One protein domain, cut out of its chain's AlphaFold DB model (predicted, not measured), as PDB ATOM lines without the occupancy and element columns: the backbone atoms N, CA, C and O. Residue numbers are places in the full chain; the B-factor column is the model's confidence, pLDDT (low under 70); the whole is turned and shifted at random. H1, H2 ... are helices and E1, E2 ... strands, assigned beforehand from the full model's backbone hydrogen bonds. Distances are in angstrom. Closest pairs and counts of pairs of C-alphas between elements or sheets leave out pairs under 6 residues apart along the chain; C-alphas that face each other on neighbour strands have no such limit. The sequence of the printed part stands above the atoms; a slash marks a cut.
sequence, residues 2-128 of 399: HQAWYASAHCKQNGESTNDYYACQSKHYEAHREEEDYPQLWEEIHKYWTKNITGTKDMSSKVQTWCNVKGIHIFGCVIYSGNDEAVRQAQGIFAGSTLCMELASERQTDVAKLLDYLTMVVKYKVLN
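AT A GLANCE: This is residues 2 to 128 of the 399 residues of an uncharacterized protein of Scleroderma citrinum Foug A (UniProt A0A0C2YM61). Two loosely joined lobes make this model: in the first, the short helix H1 sits between H2 and H3, and in the second, a small ribbon of two strands, E1 and E2, has H4 along one side, while H7 crosses the other side at a slant and more loosely, coming near the strands with its residues 111 to 119. H3 leads across to the second lobe, where H6 lies by the end of the ribbon at residues 75 and 95. The printed part has 127 residues with seven named helices and two named strands, in the order H1, H2, H3, H4, E1, H5, E2, H6, H7; the sheet, E1 - E2, is antiparallel and the class is mostly helix. The whole is loose, with a radius of gyration of the C-alphas of 18.3 A and spans of 47 by 38 by 25 A.

HOW THE PARTS SIT: H1, residues 2 to 9, and H2, residues 18 to 31, only just touch, with 3 pairs of C-alphas within 8 A, made by residues 25 to 29 of H2 alone; the closest C-alphas are those of Tyr 6 and Gln 25, 6.9 A apart. They run opposite ways at a steep tilt of 63 degrees. H3, residues 39 to 53, touches H1 with its residues 45 to 49 alone, the closest C-alphas being those of Trp 5 and Ile 45 at 5.9 A, about perpendicular at 83 degrees. H2 and H3 are apart. H4, residues 56 to 70, is close to H3 but not clearly touching, with C-alphas 52 and 58 the closest at 7.4 A. E1, residues 75 to 78, and E2, residues 92 to 95, are antiparallel neighbours at 154 degrees, with N 76 and O 94 at 2.9 A and N 78 and O 92 at 2.8 A, within hydrogen-bond range. The closest C-alphas of H4 and E2 are those of Ser 60 and Ala 95, 5.2 A apart. H5, residues 87 to 90, is close to H4 but not clearly touching, with C-alphas 56 and 90 the closest at 6.7 A. The closest C-alphas of E2 and H6, residues 98 to 106, are those of Ala 95 and Met 101 at 6.2 A. H7, residues 108 to 127, has C-alpha 115 at 7.4 A from C-alpha 92, its closest to E2. H6 and H7 are close but not clearly touching, about perpendicular at 88 degrees, with C-alphas 104 and 111 the closest at 6.4 A. Every O i to N i+4 pair is within hydrogen-bond range in H1, H2, H3, H6 and H7, and 9 of 11 are in H4; H5 is too short for such a pair.

IN THESE COORDINATES: H1 begins at C-alpha 2, (268.689, 192.033, 247.194). From first to last C-alpha, H2 measures 20.2 A, H3 20.8 A, H4 21.3 A and H7 28.8 A. H7 ends at C-alpha 127, (270.777, 197.806, 220.010).

THE WHOLE: The C-alphas of Asp 37 and Glu 106 are the two farthest apart, at 50.9 A. The printed part has no cut, and no link is long. Residues 14 to 19 and 105 to 110 stand free, of which 108 to 110 belong to H7. The mean pLDDT of the printed part is 75.9; 33 residues are under 70, among them 52 to 62 and 103 to 112.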
ATOM      1  N   HIS A   2     269.232 192.003 245.823       86.56
ATOM      2  CA  HIS A   2     268.689 192.033 247.194       86.56
ATOM      3  C   HIS A   2     268.290 190.650 247.732       86.56
ATOM      4  O   HIS A   2     268.794 190.263 248.773       86.56
ATOM      5  N   GLN A   3     267.503 189.853 246.997       80.19
ATOM      6  CA  GLN A   3     267.074 188.519 247.460       80.19
ATOM      7  C   GLN A   3     268.240 187.583 247.831       80.19
ATOM      8  O   GLN A   3     268.186 186.892 248.846       80.19
ATOM      9  N   ALA A   4     269.303 187.568 247.021       75.56
ATOM     10  CA  ALA A   4     270.475 186.726 247.255       75.56
ATOM     11  C   ALA A   4     271.300 187.217 248.454       75.56
ATOM     12  O   ALA A   4     271.727 186.413 249.278       75.56
ATOM     13  N   TRP A   5     271.476 188.537 248.579       88.56
ATOM     14  CA  TRP A   5     272.102 189.142 249.754       88.56
ATOM     15  C   TRP A   5     271.280 188.873 251.021       88.56
ATOM     16  O   TRP A   5     271.832 188.396 252.007       88.56
ATOM     17  N   TYR A   6     269.960 189.068 250.974       85.44
ATOM     18  CA  TYR A   6     269.050 188.857 252.100       85.44
ATOM     19  C   TYR A   6     269.092 187.405 252.576       85.44
ATOM     20  O   TYR A   6     269.160 187.154 253.773       85.44
ATOM     21  N   ALA A   7     269.140 186.445 251.646       81.81
ATOM     22  CA  ALA A   7     269.292 185.033 251.985       81.81
ATOM     23  C   ALA A   7     270.611 184.702 252.694       81.81
ATOM     24  O   ALA A   7     270.659 183.796 253.523       81.81
ATOM     25  N   SER A   8     271.674 185.448 252.388       78.50
ATOM     26  CA  SER A   8     272.981 185.294 253.026       78.50
ATOM     27  C   SER A   8     273.109 186.048 254.348       78.50
ATOM     28  O   SER A   8     273.863 185.604 255.211       78.50
ATOM     29  N   ALA A   9     272.452 187.198 254.488       80.94
ATOM     30  CA  ALA A   9     272.489 188.032 255.687       80.94
ATOM     31  C   ALA A   9     271.488 187.551 256.750       80.94
ATOM     32  O   ALA A   9     271.740 187.661 257.950       80.94
ATOM     33  N   HIS A  10     270.373 186.968 256.309       80.62
ATOM     34  CA  HIS A  10     269.279 186.498 257.148       80.62
ATOM     35  C   HIS A  10     268.980 185.035 256.823       80.62
ATOM     36  O   HIS A  10     268.086 184.710 256.034       80.62
ATOM     37  N   CYS A  11     269.756 184.137 257.432       78.69
ATOM     38  CA  CYS A  11     269.523 182.701 257.335       78.69
ATOM     39  C   CYS A  11     268.143 182.345 257.897       78.69
ATOM     40  O   CYS A  11     267.791 182.749 259.007       78.69
ATOM     41  N   LYS A  12     267.397 181.536 257.142       78.88
ATOM     42  CA  LYS A  12     266.118 180.974 257.580       78.88
ATOM     43  C   LYS A  12     266.304 180.185 258.880       78.88
ATOM     44  O   LYS A  12     267.191 179.331 258.957       78.88
ATOM     45  N   GLN A  13     265.479 180.453 259.890       77.50
ATOM     46  CA  GLN A  13     265.602 179.790 261.191       77.50
ATOM     47  C   GLN A  13     264.925 178.410 261.193       77.50
ATOM     48  O   GLN A  13     263.955 178.164 260.471       77.50
ATOM     49  N   ASN A  14     265.428 177.484 262.017       59.06
ATOM     50  CA  ASN A  14     264.840 176.150 262.149       59.06
ATOM     51  C   ASN A  14     263.413 176.250 262.715       59.06
ATOM     52  O   ASN A  14     263.226 176.678 263.849       59.06
ATOM     53  N   GLY A  15     262.421 175.833 261.923       73.94
ATOM     54  CA  GLY A  15     260.994 175.893 262.271       73.94
ATOM     55  C   GLY A  15     260.215 177.029 261.598       73.94
ATOM     56  O   GLY A  15     258.989 177.016 261.636       73.94
ATOM     57  N   GLU A  16     260.890 177.968 260.930       82.06
ATOM     58  CA  GLU A  16     260.234 179.020 260.150       82.06
ATOM     59  C   GLU A  16     259.598 178.432 258.879       82.06
ATOM     60  O   GLU A  16     260.217 177.640 258.150       82.06
ATOM     61  N   SER A  17     258.351 178.806 258.581       87.69
ATOM     62  CA  SER A  17     257.724 178.386 257.330       87.69
ATOM     63  C   SER A  17     258.415 179.080 256.151       87.69
ATOM     64  O   SER A  17     258.903 180.205 256.244       87.69
ATOM     65  N   THR A  18     258.509 178.394 255.013       81.19
ATOM     66  CA  THR A  18     259.125 178.984 253.814       81.19
ATOM     67  C   THR A  18     258.355 180.218 253.337       81.19
ATOM     68  O   THR A  18     258.965 181.167 252.859       81.19
ATOM     69  N   ASN A  19     257.035 180.232 253.525       85.38
ATOM     70  CA  ASN A  19     256.188 181.345 253.114       85.38
ATOM     71  C   ASN A  19     256.402 182.579 253.996       85.38
ATOM     72  O   ASN A  19     256.487 183.682 253.464       85.38
ATOM     73  N   ASP A  20     256.556 182.401 255.310       87.25
ATOM     74  CA  ASP A  20     256.800 183.518 256.233       87.25
ATOM     75  C   ASP A  20     258.171 184.150 255.985       87.25
ATOM     76  O   ASP A  20     258.292 185.374 255.925       87.25
ATOM     77  N   TYR A  21     259.182 183.317 255.721       86.88
ATOM     78  CA  TYR A  21     260.519 183.773 255.352       86.88
ATOM     79  C   TYR A  21     260.501 184.655 254.091       86.88
ATOM     80  O   TYR A  21     261.061 185.756 254.078       86.88
ATOM     81  N   TYR A  22     259.811 184.206 253.035       87.06
ATOM     82  CA  TYR A  22     259.669 184.992 251.809       87.06
ATOM     83  C   TYR A  22     258.814 186.245 252.017       87.06
ATOM     84  O   TYR A  22     259.150 187.294 251.476       87.06
ATOM     85  N   ALA A  23     257.769 186.190 252.846       89.38
ATOM     86  CA  ALA A  23     256.970 187.366 253.178       89.38
ATOM     87  C   ALA A  23     257.804 188.440 253.903       89.38
ATOM     88  O   ALA A  23     257.683 189.627 253.593       89.38
ATOM     89  N   CYS A  24     258.683 188.041 254.827       88.38
ATOM     90  CA  CYS A  24     259.625 188.938 255.497       88.38
ATOM     91  C   CYS A  24     260.648 189.527 254.518       88.38
ATOM     92  O   CYS A  24     260.866 190.739 254.518       88.38
ATOM     93  N   GLN A  25     261.215 188.699 253.636       89.88
ATOM     94  CA  GLN A  25     262.126 189.155 252.583       89.88
ATOM     95  C   GLN A  25     261.461 190.185 251.658       89.88
ATOM     96  O   GLN A  25     262.046 191.234 251.388       89.88
ATOM     97  N   SER A  26     260.237 189.914 251.195       88.38
ATOM     98  CA  SER A  26     259.479 190.823 250.333       88.38
ATOM     99  C   SER A  26     259.164 192.142 251.033       88.38
ATOM    100  O   SER A  26     259.384 193.199 250.453       88.38
ATOM    101  N   LYS A  27     258.730 192.110 252.301       92.69
ATOM    102  CA  LYS A  27     258.499 193.333 253.090       92.69
ATOM    103  C   LYS A  27     259.771 194.157 253.261       92.69
ATOM    104  O   LYS A  27     259.723 195.377 253.138       92.69
ATOM    105  N   HIS A  28     260.905 193.505 253.519       92.62
ATOM    106  CA  HIS A  28     262.183 194.199 253.615       92.62
ATOM    107  C   HIS A  28     262.568 194.844 252.285       92.62
ATOM    108  O   HIS A  28     263.099 195.953 252.287       92.62
ATOM    109  N   TYR A  29     262.342 194.163 251.161       89.69
ATOM    110  CA  TYR A  29     262.633 194.730 249.849       89.69
ATOM    111  C   TYR A  29     261.789 195.976 249.581       89.69
ATOM    112  O   TYR A  29     262.354 197.016 249.267       89.69
ATOM    113  N   GLU A  30     260.470 195.904 249.777       91.69
ATOM    114  CA  GLU A  30     259.580 197.048 249.537       91.69
ATOM    115  C   GLU A  30     259.914 198.247 250.434       91.69
ATOM    116  O   GLU A  30     259.864 199.386 249.981       91.69
ATOM    117  N   ALA A  31     260.323 198.006 251.683       90.00
ATOM    118  CA  ALA A  31     260.725 199.073 252.599       90.00
ATOM    119  C   ALA A  31     262.053 199.754 252.220       90.00
ATOM    120  O   ALA A  31     262.290 200.874 252.652       90.00
ATOM    121  N   HIS A  32     262.913 199.094 251.436       89.81
ATOM    122  CA  HIS A  32     264.258 199.580 251.095       89.81
ATOM    123  C   HIS A  32     264.500 199.586 249.582       89.81
ATOM    124  O   HIS A  32     265.619 199.365 249.113       89.81
ATOM    125  N   ARG A  33     263.424 199.758 248.814       87.50
ATOM    126  CA  ARG A  33     263.439 199.588 247.365       87.50
ATOM    127  C   ARG A  33     264.250 200.671 246.659       87.50
ATOM    128  O   ARG A  33     264.965 200.346 245.713       87.50
ATOM    129  N   GLU A  34     264.131 201.912 247.122       89.62
ATOM    130  CA  GLU A  34     264.788 203.076 246.527       89.62
ATOM    131  C   GLU A  34     266.254 203.149 246.982       89.62
ATOM    132  O   GLU A  34     266.562 203.156 248.175       89.62
ATOM    133  N   GLU A  35     267.183 203.147 246.023       83.44
ATOM    134  CA  GLU A  35     268.625 203.074 246.296       83.44
ATOM    135  C   GLU A  35     269.159 204.387 246.874       83.44
ATOM    136  O   GLU A  35     270.038 204.383 247.737       83.44
ATOM    137  N   GLU A  36     268.584 205.502 246.435       87.00
ATOM    138  CA  GLU A  36     268.909 206.856 246.870       87.00
ATOM    139  C   GLU A  36     268.591 207.085 248.352       87.00
ATOM    140  O   GLU A  36     269.331 207.799 249.033       87.00
ATOM    141  N   ASP A  37     267.536 206.441 248.857       89.44
ATOM    142  CA  ASP A  37     267.086 206.574 250.245       89.44
ATOM    143  C   ASP A  37     267.882 205.668 251.204       89.44
ATOM    144  O   ASP A  37     267.986 205.956 252.398       89.44
ATOM    145  N   TYR A  38     268.502 204.597 250.686       89.75
ATOM    146  CA  TYR A  38     269.252 203.608 251.474       89.75
ATOM    147  C   TYR A  38     270.638 203.277 250.886       89.75
ATOM    148  O   TYR A  38     270.969 202.101 250.684       89.75
ATOM    149  N   PRO A  39     271.508 204.279 250.659       87.38
ATOM    150  CA  PRO A  39     272.738 204.104 249.886       87.38
ATOM    151  C   PRO A  39     273.729 203.124 250.531       87.38
ATOM    152  O   PRO A  39     274.387 202.367 249.828       87.38
ATOM    153  N   GLN A  40     273.804 203.083 251.865       90.06
ATOM    154  CA  GLN A  40     274.720 202.190 252.594       90.06
ATOM    155  C   GLN A  40     274.319 200.715 252.464       90.06
ATOM    156  O   GLN A  40     275.159 199.855 252.213       90.06
ATOM    157  N   LEU A  41     273.021 200.422 252.583       88.88
ATOM    158  CA  LEU A  41     272.485 199.072 252.419       88.88
ATOM    159  C   LEU A  41     272.719 198.570 250.991       88.88
ATOM    160  O   LEU A  41     273.148 197.436 250.777       88.88
ATOM    161  N   TRP A  42     272.457 199.421 250.001       88.06
ATOM    162  CA  TRP A  42     272.678 199.063 248.610       88.06
ATOM    163  C   TRP A  42     274.161 198.932 248.268       88.06
ATOM    164  O   TRP A  42     274.513 198.023 247.520       88.06
ATOM    165  N   GLU A  43     275.047 199.725 248.873       90.81
ATOM    166  CA  GLU A  43     276.496 199.524 248.769       90.81
ATOM    167  C   GLU A  43     276.912 198.138 249.295       90.81
ATOM    168  O   GLU A  43     277.684 197.434 248.638       90.81
ATOM    169  N   GLU A  44     276.359 197.684 250.423       88.31
ATOM    170  CA  GLU A  44     276.606 196.334 250.941       88.31
ATOM    171  C   GLU A  44     276.069 195.236 250.019       88.31
ATOM    172  O   GLU A  44     276.764 194.243 249.771       88.31
ATOM    173  N   ILE A  45     274.865 195.415 249.468       86.69
ATOM    174  CA  ILE A  45     274.269 194.490 248.497       86.69
ATOM    175  C   ILE A  45     275.143 194.410 247.238       86.69
ATOM    176  O   ILE A  45     275.445 193.310 246.766       86.69
ATOM    177  N   HIS A  46     275.598 195.551 246.715       81.81
ATOM    178  CA  HIS A  46     276.484 195.627 245.550       81.81
ATOM    179  C   HIS A  46     277.844 194.997 245.839       81.81
ATOM    180  O   HIS A  46     278.362 194.240 245.016       81.81
ATOM    181  N   LYS A  47     278.413 195.233 247.024       83.94
ATOM    182  CA  LYS A  47     279.678 194.633 247.466       83.94
ATOM    183  C   LYS A  47     279.562 193.119 247.615       83.94
ATOM    184  O   LYS A  47     280.446 192.391 247.163       83.94
ATOM    185  N   TYR A  48     278.466 192.632 248.199       79.50
ATOM    186  CA  TYR A  48     278.155 191.206 248.283       79.50
ATOM    187  C   TYR A  48     278.041 190.585 246.891       79.50
ATOM    188  O   TYR A  48     278.624 189.533 246.641       79.50
ATOM    189  N   TRP A  49     277.329 191.238 245.976       75.06
ATOM    190  CA  TRP A  49     277.124 190.756 244.612       75.06
ATOM    191  C   TRP A  49     278.434 190.721 243.817       75.06
ATOM    192  O   TRP A  49     278.787 189.690 243.250       75.06
ATOM    193  N   THR A  50     279.214 191.802 243.877       71.69
ATOM    194  CA  THR A  50     280.530 191.923 243.230       71.69
ATOM    195  C   THR A  50     281.496 190.852 243.734       71.69
ATOM    196  O   THR A  50     282.163 190.203 242.936       71.69
ATOM    197  N   LYS A  51     281.519 190.588 245.047       70.44
ATOM    198  CA  LYS A  51     282.351 189.536 245.653       70.44
ATOM    199  C   LYS A  51     281.919 188.114 245.262       70.44
ATOM    200  O   LYS A  51     282.740 187.207 245.301       70.44
ATOM    201  N   ASN A  52     280.649 187.908 244.910       59.31
ATOM    202  CA  ASN A  52     280.066 186.589 244.631       59.31
ATOM    203  C   ASN A  52     279.900 186.258 243.137       59.31
ATOM    204  O   ASN A  52     279.411 185.171 242.825       59.31
ATOM    205  N   ILE A  53     280.254 187.175 242.229       58.50
ATOM    206  CA  ILE A  53     280.171 186.993 240.763       58.50
ATOM    207  C   ILE A  53     281.542 186.952 240.089       58.50
ATOM    208  O   ILE A  53     281.634 186.737 238.883       58.50
ATOM    209  N   THR A  54     282.633 187.097 240.835       49.72
ATOM    210  CA  THR A  54     283.985 187.027 240.271       49.72
ATOM    211  C   THR A  54     284.313 185.627 239.737       49.72
ATOM    212  O   THR A  54     284.906 184.799 240.424       49.72
ATOM    213  N   GLY A  55     283.956 185.392 238.472       55.97
ATOM    214  CA  GLY A  55     284.419 184.298 237.626       55.97
ATOM    215  C   GLY A  55     283.421 183.157 237.416       55.97
ATOM    216  O   GLY A  55     282.708 182.724 238.320       55.97
ATOM    217  N   THR A  56     283.462 182.580 236.214       53.09
ATOM    218  CA  THR A  56     282.786 181.321 235.844       53.09
ATOM    219  C   THR A  56     283.107 180.175 236.811       53.09
ATOM    220  O   THR A  56     282.256 179.332 237.089       53.09
ATOM    221  N   LYS A  57     284.311 180.183 237.399       58.47
ATOM    222  CA  LYS A  57     284.781 179.196 238.380       58.47
ATOM    223  C   LYS A  57     283.983 179.200 239.692       58.47
ATOM    224  O   LYS A  57     283.773 178.129 240.259       58.47
ATOM    225  N   ASP A  58     283.523 180.365 240.154       62.75
ATOM    226  CA  ASP A  58     282.710 180.484 241.378       62.75
ATOM    227  C   ASP A  58     281.242 180.085 241.137       62.75
ATOM    228  O   ASP A  58     280.542 179.628 242.037       62.75
ATOM    229  N   MET A  59     280.775 180.173 239.887       64.81
ATOM    230  CA  MET A  59     279.464 179.644 239.500       64.81
ATOM    231  C   MET A  59     279.489 178.121 239.395       64.81
ATOM    232  O   MET A  59     278.594 177.468 239.925       64.81
ATOM    233  N   SER A  60     280.534 177.529 238.809       66.44
ATOM    234  CA  SER A  60     280.667 176.067 238.754       66.44
ATOM    235  C   SER A  60     280.627 175.425 240.145       66.44
ATOM    236  O   SER A  60     279.930 174.432 240.330       66.44
ATOM    237  N   SER A  61     281.308 175.999 241.145       65.25
ATOM    238  CA  SER A  61     281.329 175.464 242.517       65.25
ATOM    239  C   SER A  61     279.955 175.519 243.201       65.25
ATOM    240  O   SER A  61     279.533 174.538 243.811       65.25
ATOM    241  N   LYS A  62     279.220 176.629 243.052       67.88
ATOM    242  CA  LYS A  62     277.858 176.802 243.595       67.88
ATOM    243  C   LYS A  62     276.854 175.868 242.926       67.88
ATOM    244  O   LYS A  62     275.966 175.310 243.568       67.88
ATOM    245  N   VAL A  63     277.006 175.679 241.623       71.81
ATOM    246  CA  VAL A  63     276.133 174.836 240.812       71.81
ATOM    247  C   VAL A  63     276.421 173.346 241.053       71.81
ATOM    248  O   VAL A  63     275.500 172.531 241.062       71.81
ATOM    249  N   GLN A  64     277.669 172.989 241.371       69.88
ATOM    250  CA  GLN A  64     278.078 171.632 241.746       69.88
ATOM    251  C   GLN A  64     277.349 171.108 242.988       69.88
ATOM    252  O   GLN A  64     277.069 169.912 243.081       69.88
ATOM    253  N   THR A  65     276.979 171.978 243.931       67.62
ATOM    254  CA  THR A  65     276.201 171.571 245.110       67.62
ATOM    255  C   THR A  65     274.837 170.990 244.722       67.62
ATOM    256  O   THR A  65     274.398 170.011 245.323       67.62
ATOM    257  N   TRP A  66     274.190 171.519 243.681       70.12
ATOM    258  CA  TRP A  66     272.910 171.000 243.182       70.12
ATOM    259  C   TRP A  66     273.058 169.634 242.511       70.12
ATOM    260  O   TRP A  66     272.241 168.744 242.762       70.12
ATOM    261  N   CYS A  67     274.136 169.440 241.748       71.62
ATOM    262  CA  CYS A  67     274.487 168.140 241.182       71.62
ATOM    263  C   CYS A  67     274.711 167.103 242.289       71.62
ATOM    264  O   CYS A  67     274.135 166.021 242.250       71.62
ATOM    265  N   ASN A  68     275.499 167.450 243.309       64.19
ATOM    266  CA  ASN A  68     275.902 166.511 244.357       64.19
ATOM    267  C   ASN A  68     274.762 166.157 245.327       64.19
ATOM    268  O   ASN A  68     274.720 165.039 245.827       64.19
ATOM    269  N   VAL A  69     273.858 167.098 245.621       61.00
ATOM    270  CA  VAL A  69     272.795 166.904 246.627       61.00
ATOM    271  C   VAL A  69     271.498 166.384 246.012       61.00
ATOM    272  O   VAL A  69     270.784 165.618 246.655       61.00
ATOM    273  N   LYS A  70     271.159 166.810 244.789       65.25
ATOM    274  CA  LYS A  70     269.862 166.506 244.161       65.25
ATOM    275  C   LYS A  70     269.968 165.758 242.833       65.25
ATOM    276  O   LYS A  70     268.936 165.476 242.235       65.25
ATOM    277  N   GLY A  71     271.179 165.470 242.349       68.88
ATOM    278  CA  GLY A  71     271.380 164.884 241.020       68.88
ATOM    279  C   GLY A  71     270.956 165.813 239.876       68.88
ATOM    280  O   GLY A  71     270.705 165.350 238.768       68.88
ATOM    281  N   ILE A  72     270.821 167.120 240.133       67.56
ATOM    282  CA  ILE A  72     270.375 168.093 239.130       67.56
ATOM    283  C   ILE A  72     271.602 168.653 238.421       67.56
ATOM    284  O   ILE A  72     272.367 169.403 239.023       67.56
ATOM    285  N   HIS A  73     271.756 168.326 237.140       72.75
ATOM    286  CA  HIS A  73     272.827 168.844 236.293       72.75
ATOM    287  C   HIS A  73     272.448 170.210 235.730       72.75
ATOM    288  O   HIS A  73     271.454 170.350 235.021       72.75
ATOM    289  N   ILE A  74     273.251 171.220 236.042       73.69
ATOM    290  CA  ILE A  74     273.030 172.593 235.592       73.69
ATOM    291  C   ILE A  74     274.228 173.027 234.751       73.69
ATOM    292  O   ILE A  74     275.392 172.855 235.135       73.69
ATOM    293  N   PHE A  75     273.901 173.620 233.609       76.75
ATOM    294  CA  PHE A  75     274.812 174.155 232.614       76.75
ATOM    295  C   PHE A  75     274.389 175.588 232.293       76.75
ATOM    296  O   PHE A  75     273.197 175.862 232.153       76.75
ATOM    297  N   GLY A  76     275.345 176.502 232.180       79.88
ATOM    298  CA  GLY A  76     275.063 177.897 231.870       79.88
ATOM    299  C   GLY A  76     276.233 178.595 231.195       79.88
ATOM    300  O   GLY A  76     277.340 178.064 231.103       79.88
ATOM    301  N   CYS A  77     275.983 179.809 230.714       81.75
ATOM    302  CA  CYS A  77     277.009 180.659 230.130       81.75
ATOM    303  C   CYS A  77     276.984 182.063 230.729       81.75
ATOM    304  O   CYS A  77     275.951 182.557 231.181       81.75
ATOM    305  N   VAL A  78     278.153 182.694 230.728       80.38
ATOM    306  CA  VAL A  78     278.350 184.107 231.030       80.38
ATOM    307  C   VAL A  78     278.689 184.787 229.715       80.38
ATOM    308  O   VAL A  78     279.661 184.408 229.067       80.38
ATOM    309  N   ILE A  79     277.884 185.771 229.320       81.25
ATOM    310  CA  ILE A  79     278.054 186.540 228.084       81.25
ATOM    311  C   ILE A  79     278.385 187.973 228.471       81.25
ATOM    312  O   ILE A  79     277.610 188.616 229.180       81.25
ATOM    313  N   TYR A  80     279.515 188.483 227.987       80.06
ATOM    314  CA  TYR A  80     279.882 189.877 228.183       80.06
ATOM    315  C   TYR A  80     279.515 190.687 226.935       80.06
ATOM    316  O   TYR A  80     280.024 190.455 225.840       80.06
ATOM    317  N   SER A  81     278.601 191.644 227.088       70.62
ATOM    318  CA  SER A  81     278.104 192.470 225.980       70.62
ATOM    319  C   SER A  81     278.850 193.796 225.800       70.62
ATOM    320  O   SER A  81     278.587 194.493 224.822       70.62
ATOM    321  N   GLY A  82     279.767 194.149 226.707       75.19
ATOM    322  CA  GLY A  82     280.529 195.397 226.638       75.19
ATOM    323  C   GLY A  82     281.725 195.348 225.678       75.19
ATOM    324  O   GLY A  82     281.942 194.365 224.967       75.19
ATOM    325  N   ASN A  83     282.498 196.436 225.666       74.25
ATOM    326  CA  ASN A  83     283.649 196.629 224.772       74.25
ATOM    327  C   ASN A  83     285.009 196.438 225.467       74.25
ATOM    328  O   ASN A  83     286.040 196.582 224.816       74.25
ATOM    329  N   ASP A  84     285.028 196.145 226.770       78.19
ATOM    330  CA  ASP A  84     286.269 195.908 227.506       78.19
ATOM    331  C   ASP A  84     286.812 194.498 227.225       78.19
ATOM    332  O   ASP A  84     286.244 193.479 227.632       78.19
ATOM    333  N   GLU A  85     287.939 194.449 226.523       72.19
ATOM    334  CA  GLU A  85     288.609 193.214 226.129       72.19
ATOM    335  C   GLU A  85     289.176 192.435 227.331       72.19
ATOM    336  O   GLU A  85     289.223 191.204 227.301       72.19
ATOM    337  N   ALA A  86     289.544 193.116 228.424       72.75
ATOM    338  CA  ALA A  86     290.031 192.462 229.638       72.75
ATOM    339  C   ALA A  86     288.903 191.697 230.347       72.75
ATOM    340  O   ALA A  86     289.114 190.598 230.864       72.75
ATOM    341  N   VAL A  87     287.680 192.235 230.308       67.31
ATOM    342  CA  VAL A  87     286.486 191.599 230.891       67.31
ATOM    343  C   VAL A  87     285.935 190.494 229.985       67.31
ATOM    344  O   VAL A  87     285.286 189.566 230.471       67.31
ATOM    345  N   ARG A  88     286.267 190.503 228.686       70.44
ATOM    346  CA  ARG A  88     285.914 189.420 227.753       70.44
ATOM    347  C   ARG A  88     286.454 188.055 228.193       70.44
ATOM    348  O   ARG A  88     285.844 187.039 227.889       70.44
ATOM    349  N   GLN A  89     287.535 188.015 228.972       68.12
ATOM    350  CA  GLN A  89     288.077 186.776 229.548       68.12
ATOM    351  C   GLN A  89     287.165 186.138 230.615       68.12
ATOM    352  O   GLN A  89     287.346 184.975 230.966       68.12
ATOM    353  N   ALA A  90     286.178 186.877 231.137       67.88
ATOM    354  CA  ALA A  90     285.176 186.354 232.064       67.88
ATOM    355  C   ALA A  90     283.978 185.696 231.351       67.88
ATOM    356  O   ALA A  90     283.150 185.066 232.012       67.88
ATOM    357  N   GLN A  91     283.879 185.827 230.021       75.50
ATOM    358  CA  GLN A  91     282.899 185.102 229.218       75.50
ATOM    359  C   GLN A  91     283.289 183.631 229.107       75.50
ATOM    360  O   GLN A  91     284.454 183.272 228.953       75.50
ATOM    361  N   GLY A  92     282.290 182.762 229.164       75.56
ATOM    362  CA  GLY A  92     282.509 181.336 229.026       75.56
ATOM    363  C   GLY A  92     281.331 180.531 229.526       75.56
ATOM    364  O   GLY A  92     280.287 181.063 229.898       75.56
ATOM    365  N   ILE A  93     281.517 179.223 229.536       78.12
ATOM    366  CA  ILE A  93     280.539 178.279 230.057       78.12
ATOM    367  C   ILE A  93     280.962 177.809 231.433       78.12
ATOM    368  O   ILE A  93     282.147 177.657 231.730       78.12
ATOM    369  N   PHE A  94     279.962 177.583 232.269       79.00
ATOM    370  CA  PHE A  94     280.117 176.940 233.554       79.00
ATOM    371  C   PHE A  94     279.150 175.766 233.634       79.00
ATOM    372  O   PHE A  94     278.036 175.794 233.108       79.00
ATOM    373  N   ALA A  95     279.581 174.728 234.331       78.44
ATOM    374  CA  ALA A  95     278.730 173.608 234.660       78.44
ATOM    375  C   ALA A  95     279.062 173.136 236.068       78.44
ATOM    376  O   ALA A  95     280.219 173.148 236.485       78.44
ATOM    377  N   GLY A  96     278.039 172.691 236.792       74.88
ATOM    378  CA  GLY A  96     278.222 172.083 238.107       74.88
ATOM    379  C   GLY A  96     278.593 170.607 238.049       74.88
ATOM    380  O   GLY A  96     278.388 169.902 239.022       74.88
ATOM    381  N   SER A  97     278.999 170.068 236.903       75.81
ATOM    382  CA  SER A  97     279.336 168.651 236.772       75.81
ATOM    383  C   SER A  97     280.514 168.492 235.829       75.81
ATOM    384  O   SER A  97     280.523 169.074 234.743       75.81
ATOM    385  N   THR A  98     281.485 167.671 236.232       72.75
ATOM    386  CA  THR A  98     282.637 167.301 235.402       72.75
ATOM    387  C   THR A  98     282.198 166.640 234.101       72.75
ATOM    388  O   THR A  98     282.741 166.976 233.061       72.75
ATOM    389  N   LEU A  99     281.138 165.826 234.125       73.31
ATOM    390  CA  LEU A  99     280.559 165.208 232.930       73.31
ATOM    391  C   LEU A  99     280.061 166.253 231.921       73.31
ATOM    392  O   LEU A  99     280.306 166.144 230.726       73.31
ATOM    393  N   CYS A 100     279.379 167.300 232.391       69.69
ATOM    394  CA  CYS A 100     278.917 168.380 231.518       69.69
ATOM    395  C   CYS A 100     280.091 169.187 230.941       69.69
ATOM    396  O   CYS A 100     280.023 169.625 229.795       69.69
ATOM    397  N   MET A 101     281.165 169.368 231.718       72.25
ATOM    398  CA  MET A 101     282.395 170.006 231.239       72.25
ATOM    399  C   MET A 101     283.138 169.134 230.220       72.25
ATOM    400  O   MET A 101     283.624 169.662 229.225       72.25
ATOM    401  N   GLU A 102     283.189 167.817 230.427       74.75
ATOM    402  CA  GLU A 102     283.770 166.848 229.492       74.75
ATOM    403  C   GLU A 102     283.011 166.863 228.163       74.75
ATOM    404  O   GLU A 102     283.625 167.087 227.123       74.75
ATOM    405  N   LEU A 103     281.678 166.777 228.199       68.50
ATOM    406  CA  LEU A 103     280.826 166.873 227.007       68.50
ATOM    407  C   LEU A 103     281.015 168.200 226.259       68.50
ATOM    408  O   LEU A 103     281.099 168.221 225.031       68.50
ATOM    409  N   ALA A 104     281.123 169.311 226.991       66.38
ATOM    410  CA  ALA A 104     281.407 170.615 226.398       66.38
ATOM    411  C   ALA A 104     282.816 170.678 225.777       66.38
ATOM    412  O   ALA A 104     283.002 171.322 224.746       66.38
ATOM    413  N   SER A 105     283.801 170.003 226.377       66.88
ATOM    414  CA  SER A 105     285.181 169.947 225.879       66.88
ATOM    415  C   SER A 105     285.345 169.035 224.660       66.88
ATOM    416  O   SER A 105     286.058 169.392 223.729       66.88
ATOM    417  N   GLU A 106     284.627 167.910 224.599       68.06
ATOM    418  CA  GLU A 106     284.608 167.021 223.429       68.06
ATOM    419  C   GLU A 106     283.989 167.708 222.201       68.06
ATOM    420  O   GLU A 106     284.338 167.398 221.062       68.06
ATOM    421  N   ARG A 107     283.093 168.678 222.425       61.50
ATOM    422  CA  ARG A 107     282.401 169.463 221.390       61.50
ATOM    423  C   ARG A 107     282.802 170.945 221.415       61.50
ATOM    424  O   ARG A 107     281.994 171.818 221.102       61.50
ATOM    425  N   GLN A 108     284.056 171.248 221.769       56.09
ATOM    426  CA  GLN A 108     284.548 172.614 222.027       56.09
ATOM    427  C   GLN A 108     284.230 173.623 220.903       56.09
ATOM    428  O   GLN A 108     283.886 174.774 221.175       56.09
ATOM    429  N   THR A 109     284.285 173.188 219.640       56.69
ATOM    430  CA  THR A 109     283.958 174.011 218.462       56.69
ATOM    431  C   THR A 109     282.478 174.409 218.403       56.69
ATOM    432  O   THR A 109     282.158 175.522 217.986       56.69
ATOM    433  N   ASP A 110     281.570 173.535 218.834       66.12
ATOM    434  CA  ASP A 110     280.123 173.790 218.822       66.12
ATOM    435  C   ASP A 110     279.723 174.722 219.970       66.12
ATOM    436  O   ASP A 110     278.876 175.604 219.824       66.12
ATOM    437  N   VAL A 111     280.422 174.587 221.092       67.62
ATOM    438  CA  VAL A 111     280.292 175.441 222.268       67.62
ATOM    439  C   VAL A 111     280.729 176.887 221.989       67.62
ATOM    440  O   VAL A 111     280.023 177.826 222.364       67.62
ATOM    441  N   ALA A 112     281.861 177.087 221.311       68.88
ATOM    442  CA  ALA A 112     282.320 178.423 220.929       68.88
ATOM    443  C   ALA A 112     281.321 179.113 219.982       68.88
ATOM    444  O   ALA A 112     280.925 180.250 220.224       68.88
ATOM    445  N   LYS A 113     280.823 178.384 218.971       71.94
ATOM    446  CA  LYS A 113     279.789 178.881 218.046       71.94
ATOM    447  C   LYS A 113     278.497 179.270 218.765       71.94
ATOM    448  O   LYS A 113     277.903 180.297 218.442       71.94
ATOM    449  N   LEU A 114     278.068 178.470 219.742       74.25
ATOM    450  CA  LEU A 114     276.903 178.776 220.572       74.25
ATOM    451  C   LEU A 114     277.111 180.075 221.364       74.25
ATOM    452  O   LEU A 114     276.230 180.935 221.370       74.25
ATOM    453  N   LEU A 115     278.273 180.240 222.004       76.44
ATOM    454  CA  LEU A 115     278.607 181.453 222.755       76.44
ATOM    455  C   LEU A 115     278.656 182.695 221.862       76.44
ATOM    456  O   LEU A 115     278.083 183.723 222.229       76.44
ATOM    457  N   ASP A 116     279.290 182.608 220.695       76.88
ATOM    458  CA  ASP A 116     279.375 183.716 219.739       76.88
ATOM    459  C   ASP A 116     277.987 184.121 219.235       76.88
ATOM    460  O   ASP A 116     277.650 185.308 219.214       76.88
ATOM    461  N   TYR A 117     277.137 183.140 218.917       75.62
ATOM    462  CA  TYR A 117     275.759 183.392 218.513       75.62
ATOM    463  C   TYR A 117     274.953 184.077 219.623       75.62
ATOM    464  O   TYR A 117     274.334 185.115 219.389       75.62
ATOM    465  N   LEU A 118     274.965 183.532 220.844       76.25
ATOM    466  CA  LEU A 118     274.218 184.117 221.957       76.25
ATOM    467  C   LEU A 118     274.714 185.538 222.264       76.25
ATOM    468  O   LEU A 118     273.910 186.434 222.521       76.25
ATOM    469  N   THR A 119     276.023 185.775 222.155       78.69
ATOM    470  CA  THR A 119     276.623 187.111 222.288       78.69
ATOM    471  C   THR A 119     276.106 188.065 221.216       78.69
ATOM    472  O   THR A 119     275.714 189.191 221.530       78.69
ATOM    473  N   MET A 120     276.061 187.620 219.958       78.81
ATOM    474  CA  MET A 120     275.515 188.393 218.844       78.81
ATOM    475  C   MET A 120     274.041 188.744 219.081       78.81
ATOM    476  O   MET A 120     273.667 189.904 218.924       78.81
ATOM    477  N   VAL A 121     273.216 187.785 219.513       74.62
ATOM    478  CA  VAL A 121     271.794 188.015 219.817       74.62
ATOM    479  C   VAL A 121     271.615 189.040 220.926       74.62
ATOM    480  O   VAL A 121     270.830 189.974 220.767       74.62
ATOM    481  N   VAL A 122     272.351 188.891 222.030       77.12
ATOM    482  CA  VAL A 122     272.284 189.825 223.161       77.12
ATOM    483  C   VAL A 122     272.679 191.229 222.705       77.12
ATOM    484  O   VAL A 122     271.936 192.176 222.953       77.12
ATOM    485  N   LYS A 123     273.789 191.378 221.970       77.06
ATOM    486  CA  LYS A 123     274.224 192.678 221.432       77.06
ATOM    487  C   LYS A 123     273.189 193.279 220.479       77.06
ATOM    488  O   LYS A 123     272.870 194.460 220.585       77.06
ATOM    489  N   TYR A 124     272.621 192.472 219.590       73.56
ATOM    490  CA  TYR A 124     271.642 192.933 218.610       73.56
ATOM    491  C   TYR A 124     270.323 193.370 219.263       73.56
ATOM    492  O   TYR A 124     269.795 194.426 218.924       73.56
ATOM    493  N   LYS A 125     269.819 192.621 220.253       70.81
ATOM    494  CA  LYS A 125     268.617 192.991 221.022       70.81
ATOM    495  C   LYS A 125     268.813 194.223 221.898       70.81
ATOM    496  O   LYS A 125     267.872 194.995 222.049       70.81
ATOM    497  N   VAL A 126     270.012 194.423 222.448       72.44
ATOM    498  CA  VAL A 126     270.353 195.654 223.181       72.44
ATOM    499  C   VAL A 126     270.321 196.870 222.250       72.44
ATOM    500  O   VAL A 126     269.848 197.928 222.653       72.44
ATOM    501  N   LEU A 127     270.774 196.724 221.001       71.25
ATOM    502  CA  LEU A 127     270.777 197.806 220.010       71.25
ATOM    503  C   LEU A 127     269.403 198.047 219.365       71.25
ATOM    504  O   LEU A 127     269.081 199.183 219.025       71.25
ATOM    505  N   ASN A 128     268.592 197.000 219.188       73.50
ATOM    506  CA  ASN A 128     267.249 197.099 218.622       73.50
ATOM    507  C   ASN A 128     266.275 196.103 219.292       73.50
ATOM    508  O   ASN A 128     266.121 194.966 218.827       73.50
TER     509      ASN A 128